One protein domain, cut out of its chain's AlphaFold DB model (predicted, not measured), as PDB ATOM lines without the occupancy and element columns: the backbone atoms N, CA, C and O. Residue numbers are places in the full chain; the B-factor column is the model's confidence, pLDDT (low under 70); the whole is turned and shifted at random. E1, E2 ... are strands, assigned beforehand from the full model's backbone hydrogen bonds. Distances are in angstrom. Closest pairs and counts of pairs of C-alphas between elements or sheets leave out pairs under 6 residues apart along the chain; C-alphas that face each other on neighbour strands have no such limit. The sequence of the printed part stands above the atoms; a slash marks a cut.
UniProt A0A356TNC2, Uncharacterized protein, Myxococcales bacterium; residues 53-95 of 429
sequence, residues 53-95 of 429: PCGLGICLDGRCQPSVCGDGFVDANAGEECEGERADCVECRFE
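AT A GLANCE: This is residues 53 to 95 of the 429 residues of an uncharacterized protein of Myxococcales bacterium (UniProt A0A356TNC2). With little regular structure, this is an elongated run of loops with a small two-stranded hairpin, E1 and E2, toward one end, residues 53 to 54 folded back beside E1, and the winding stretch of residues 67 to 95, with no named element, running on to the other end. The printed part has 43 residues, with no named helix and two named strands, E1 then E2, antiparallel; the class is all strand, with 8 residues in named elements. It is compact, with a radius of gyration of the C-alphas of 10.2 A, and spans 31 by 18 by 10 A.

IN THESE COORDINATES: E1, residues 57 to 60, is 9.4 A long and begins at C-alpha 57 (-28.169, -24.093, 32.423). E2, residues 63 to 66, is 9.8 A long and ends at C-alpha 66 (-28.196, -24.140, 28.230).

HOW THE PARTS SIT: Residues 53 to 54 pair antiparallel with residues 57 to 58 of E1. E1 and E2 form a hairpin over a tight link, at 139 degrees between directions. C-alphas 57 and 66 face each other at 4.2 A; N 58 and O 65, 2.8 A apart, are within hydrogen-bond range. Residues 89 to 90 pair antiparallel with residues 93 to 94.

THE WHOLE: The C-alphas farthest apart, of Gly 62 and Glu 95, are 32.0 A apart. The printed part has no cut. Mean pLDDT of the printed part is 77.8; residues 84 to 88 are under 70.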
ATOM      1  N   PRO A  53     -25.585 -20.637  38.102       78.75
ATOM      2  CA  PRO A  53     -26.638 -21.557  37.678       78.75
ATOM      3  C   PRO A  53     -27.982 -20.831  37.526       78.75
ATOM      4  O   PRO A  53     -28.338 -19.992  38.358       78.75
ATOM      5  N   CYS A  54     -28.747 -21.177  36.493       79.38
ATOM      6  CA  CYS A  54     -30.087 -20.652  36.226       79.38
ATOM      7  C   CYS A  54     -30.939 -21.721  35.527       79.38
ATOM      8  O   CYS A  54     -30.468 -22.390  34.613       79.38
ATOM      9  N   GLY A  55     -32.205 -21.899  35.909       77.75
ATOM     10  CA  GLY A  55     -33.068 -22.931  35.303       77.75
ATOM     11  C   GLY A  55     -32.389 -24.308  35.089       77.75
ATOM     12  O   GLY A  55     -32.116 -25.015  36.052       77.75
ATOM     13  N   LEU A  56     -32.159 -24.682  33.817       72.25
ATOM     14  CA  LEU A  56     -31.452 -25.903  33.375       72.25
ATOM     15  C   LEU A  56     -30.097 -25.604  32.682       72.25
ATOM     16  O   LEU A  56     -29.676 -26.354  31.806       72.25
ATOM     17  N   GLY A  57     -29.461 -24.475  32.989       79.62
ATOM     18  CA  GLY A  57     -28.169 -24.093  32.423       79.62
ATOM     19  C   GLY A  57     -27.479 -22.993  33.229       79.62
ATOM     20  O   GLY A  57     -27.626 -22.915  34.450       79.62
ATOM     21  N   ILE A  58     -26.732 -22.126  32.548       83.44
ATOM     22  CA  ILE A  58     -25.865 -21.123  33.172       83.44
ATOM     23  C   ILE A  58     -26.108 -19.714  32.630       83.44
ATOM     24  O   ILE A  58     -26.554 -19.496  31.499       83.44
ATOM     25  N   CYS A  59     -25.802 -18.723  33.457       86.81
ATOM     26  CA  CYS A  59     -25.803 -17.332  33.049       86.81
ATOM     27  C   CYS A  59     -24.600 -17.046  32.150       86.81
ATOM     28  O   CYS A  59     -23.464 -17.244  32.567       86.81
ATOM     29  N   LEU A  60     -24.864 -16.556  30.938       83.56
ATOM     30  CA  LEU A  60     -23.865 -16.081  29.983       83.56
ATOM     31  C   LEU A  60     -24.358 -14.778  29.348       83.56
ATOM     32  O   LEU A  60     -25.434 -14.745  28.734       83.56
ATOM     33  N   ASP A  61     -23.586 -13.702  29.508       84.94
ATOM     34  CA  ASP A  61     -23.905 -12.351  29.028       84.94
ATOM     35  C   ASP A  61     -25.276 -11.846  29.535       84.94
ATOM     36  O   ASP A  61     -26.070 -11.234  28.807       84.94
ATOM     37  N   GLY A  62     -25.583 -12.133  30.805       82.50
ATOM     38  CA  GLY A  62     -26.826 -11.711  31.463       82.50
ATOM     39  C   GLY A  62     -28.082 -12.452  30.991       82.50
ATOM     40  O   GLY A  62     -29.197 -11.986  31.228       82.50
ATOM     41  N   ARG A  63     -27.931 -13.598  30.313       83.44
ATOM     42  CA  ARG A  63     -29.038 -14.470  29.889       83.44
ATOM     43  C   ARG A  63     -28.809 -15.895  30.351       83.44
ATOM     44  O   ARG A  63     -27.682 -16.367  30.329       83.44
ATOM     45  N   CYS A  64     -29.896 -16.583  30.689       85.12
ATOM     46  CA  CYS A  64     -29.834 -18.007  30.970       85.12
ATOM     47  C   CYS A  64     -29.715 -18.786  29.657       85.12
ATOM     48  O   CYS A  64     -30.612 -18.715  28.809       85.12
ATOM     49  N   GLN A  65     -28.597 -19.475  29.473       85.44
ATOM     50  CA  GLN A  65     -28.300 -20.294  28.305       85.44
ATOM     51  C   GLN A  65     -28.136 -21.753  28.750       85.44
ATOM     52  O   GLN A  65     -27.716 -21.988  29.879       85.44
ATOM     53  N   PRO A  66     -28.502 -22.746  27.918       81.56
ATOM     54  CA  PRO A  66     -28.196 -24.140  28.230       81.56
ATOM     55  C   PRO A  66     -26.677 -24.311  28.350       81.56
ATOM     56  O   PRO A  66     -25.964 -23.823  27.473       81.56
ATOM     57  N   SER A  67     -26.223 -24.993  29.406       78.94
ATOM     58  CA  SER A  67     -24.810 -25.372  29.543       78.94
ATOM     59  C   SER A  67     -24.448 -26.291  28.385       78.94
ATOM     60  O   SER A  67     -25.208 -27.220  28.070       78.94
ATOM     61  N   VAL A  68     -23.362 -25.975  27.692       81.12
ATOM     62  CA  VAL A  68     -22.838 -26.812  26.618       81.12
ATOM     63  C   VAL A  68     -21.343 -26.977  26.766       81.12
ATOM     64  O   VAL A  68     -20.605 -26.016  26.946       81.12
ATOM     65  N   CYS A  69     -20.894 -28.201  26.528       81.44
ATOM     66  CA  CYS A  69     -19.488 -28.533  26.595       81.44
ATOM     67  C   CYS A  69     -18.578 -27.559  25.835       81.44
ATOM     68  O   CYS A  69     -18.679 -27.445  24.606       81.44
ATOM     69  N   GLY A  70     -17.643 -26.920  26.547       75.19
ATOM     70  CA  GLY A  70     -16.720 -25.944  25.968       75.19
ATOM     71  C   GLY A  70     -17.251 -24.507  25.954       75.19
ATOM     72  O   GLY A  70     -16.705 -23.677  25.226       75.19
ATOM     73  N   ASP A  71     -18.295 -24.200  26.727       78.31
ATOM     74  CA  ASP A  71     -18.734 -22.827  27.003       78.31
ATOM     75  C   ASP A  71     -17.900 -22.133  28.099       78.31
ATOM     76  O   ASP A  71     -18.022 -20.920  28.301       78.31
ATOM     77  N   GLY A  72     -16.988 -22.878  28.736       79.56
ATOM     78  CA  GLY A  72     -16.054 -22.381  29.736       79.56
ATOM     79  C   GLY A  72     -16.512 -22.587  31.180       79.56
ATOM     80  O   GLY A  72     -15.802 -22.130  32.085       79.56
ATOM     81  N   PHE A  73     -17.637 -23.273  31.416       82.19
ATOM     82  CA  PHE A  73     -18.213 -23.470  32.745       82.19
ATOM     83  C   PHE A  73     -18.767 -24.884  32.956       82.19
ATOM     84  O   PHE A  73     -19.745 -25.281  32.349       82.19
ATOM     85  N   VAL A  74     -18.216 -25.594  33.945       80.44
ATOM     86  CA  VAL A  74     -18.669 -26.954  34.277       80.44
ATOM     87  C   VAL A  74     -20.002 -26.909  35.034       80.44
ATOM     88  O   VAL A  74     -20.020 -26.499  36.202       80.44
ATOM     89  N   ASP A  75     -21.092 -27.389  34.423       80.81
ATOM     90  CA  ASP A  75     -22.390 -27.580  35.088       80.81
ATOM     91  C   ASP A  75     -22.702 -29.061  35.374       80.81
ATOM     92  O   ASP A  75     -23.173 -29.832  34.531       80.81
ATOM     93  N   ALA A  76     -22.533 -29.454  36.638       75.44
ATOM     94  CA  ALA A  76     -22.851 -30.804  37.097       75.44
ATOM     95  C   ALA A  76     -24.349 -31.156  36.972       75.44
ATOM     96  O   ALA A  76     -24.684 -32.336  36.854       75.44
ATOM     97  N   ASN A  77     -25.260 -30.172  36.977       74.88
ATOM     98  CA  ASN A  77     -26.697 -30.428  36.811       74.88
ATOM     99  C   ASN A  77     -27.058 -30.738  35.353       74.88
ATOM    100  O   ASN A  77     -28.014 -31.475  35.104       74.88
ATOM    101  N   ALA A  78     -26.281 -30.210  34.404       74.06
ATOM    102  CA  ALA A  78     -26.359 -30.550  32.987       74.06
ATOM    103  C   ALA A  78     -25.588 -31.841  32.639       74.06
ATOM    104  O   ALA A  78     -25.699 -32.343  31.520       74.06
ATOM    105  N   GLY A  79     -24.869 -32.426  33.606       73.31
ATOM    106  CA  GLY A  79     -24.120 -33.674  33.449       73.31
ATOM    107  C   GLY A  79     -22.686 -33.497  32.941       73.31
ATOM    108  O   GLY A  79     -22.115 -34.465  32.440       73.31
ATOM    109  N   GLU A  80     -22.122 -32.294  33.065       82.12
ATOM    110  CA  GLU A  80     -20.749 -31.971  32.673       82.12
ATOM    111  C   GLU A  80     -19.783 -32.197  33.848       82.12
ATOM    112  O   GLU A  80     -20.003 -31.718  34.962       82.12
ATOM    113  N   GLU A  81     -18.698 -32.938  33.612       79.94
ATOM    114  CA  GLU A  81     -17.632 -33.174  34.602       79.94
ATOM    115  C   GLU A  81     -16.400 -32.285  34.351       79.94
ATOM    116  O   GLU A  81     -15.583 -32.065  35.250       79.94
ATOM    117  N   CYS A  82     -16.250 -31.776  33.126       78.56
ATOM    118  CA  CYS A  82     -15.087 -31.030  32.659       78.56
ATOM    119  C   CYS A  82     -15.401 -30.175  31.424       78.56
ATOM    120  O   CYS A  82     -16.369 -30.440  30.723       78.56
ATOM    121  N   GLU A  83     -14.527 -29.207  31.119       80.88
ATOM    122  CA  GLU A  83     -14.611 -28.382  29.903       80.88
ATOM    123  C   GLU A  83     -13.801 -28.959  28.735       80.88
ATOM    124  O   GLU A  83     -12.625 -29.311  28.893       80.88
ATOM    125  N   GLY A  84     -14.404 -28.958  27.541       69.75
ATOM    126  CA  GLY A  84     -13.878 -29.558  26.304       69.75
ATOM    127  C   GLY A  84     -12.609 -28.924  25.713       69.75
ATOM    128  O   GLY A  84     -12.149 -29.339  24.652       69.75
ATOM    129  N   GLU A  85     -12.009 -27.931  26.375       64.38
ATOM    130  CA  GLU A  85     -10.696 -27.388  25.991       64.38
ATOM    131  C   GLU A  85      -9.522 -28.208  26.549       64.38
ATOM    132  O   GLU A  85      -8.357 -27.952  26.223       64.38
ATOM    133  N   ARG A  86      -9.805 -29.193  27.410       67.62
ATOM    134  CA  ARG A  86      -8.793 -30.078  27.987       67.62
ATOM    135  C   ARG A  86      -8.666 -31.371  27.188       67.62
ATOM    136  O   ARG A  86      -9.657 -31.947  26.762       67.62
ATOM    137  N   ALA A  87      -7.433 -31.843  27.012       66.88
ATOM    138  CA  ALA A  87      -7.153 -33.070  26.263       66.88
ATOM    139  C   ALA A  87      -7.715 -34.338  26.936       66.88
ATOM    140  O   ALA A  87      -7.943 -35.325  26.251       66.88
ATOM    141  N   ASP A  88      -7.931 -34.298  28.253       66.44
ATOM    142  CA  ASP A  88      -8.531 -35.349  29.085       66.44
ATOM    143  C   ASP A  88     -10.060 -35.220  29.222       66.44
ATOM    144  O   ASP A  88     -10.659 -35.942  30.013       66.44
ATOM    145  N   CYS A  89     -10.695 -34.297  28.489       74.56
ATOM    146  CA  CYS A  89     -12.137 -34.071  28.524       74.56
ATOM    147  C   CYS A  89     -12.766 -34.350  27.155       74.56
ATOM    148  O   CYS A  89     -12.639 -33.549  26.224       74.56
ATOM    149  N   VAL A  90     -13.459 -35.480  27.032       73.69
ATOM    150  CA  VAL A  90     -14.112 -35.918  25.793       73.69
ATOM    151  C   VAL A  90     -15.601 -36.061  26.064       73.69
ATOM    152  O   VAL A  90     -16.013 -36.697  27.028       73.69
ATOM    153  N   GLU A  91     -16.421 -35.396  25.247       74.38
ATOM    154  CA  GLU A  91     -17.883 -35.339  25.434       74.38
ATOM    155  C   GLU A  91     -18.306 -34.889  26.851       74.38
ATOM    156  O   GLU A  91     -19.297 -35.365  27.399       74.38
ATOM    157  N   CYS A  92     -17.557 -33.953  27.447       77.19
ATOM    158  CA  CYS A  92     -17.816 -33.412  28.787       77.19
ATOM    159  C   CYS A  92     -17.747 -34.414  29.940       77.19
ATOM    160  O   CYS A  92     -18.250 -34.160  31.038       77.19
ATOM    161  N   ARG A  93     -17.053 -35.527  29.710       78.50
ATOM    162  CA  ARG A  93     -16.621 -36.460  30.743       78.50
ATOM    163  C   ARG A  93     -15.114 -36.609  30.697       78.50
ATOM    164  O   ARG A  93     -14.493 -36.456  29.642       78.50
ATOM    165  N   PHE A  94     -14.518 -36.892  31.849       77.25
ATOM    166  CA  PHE A  94     -13.098 -37.209  31.874       77.25
ATOM    167  C   PHE A  94     -12.870 -38.545  31.167       77.25
ATOM    168  O   PHE A  94     -13.432 -39.565  31.566       77.25
ATOM    169  N   GLU A  95     -12.038 -38.546  30.130       71.81
ATOM    170  CA  GLU A  95     -11.542 -39.781  29.529       71.81
ATOM    171  C   GLU A  95     -10.212 -40.120  30.201       71.81
ATOM    172  O   GLU A  95      -9.238 -39.369  30.112       71.81
TER     173      GLU A  95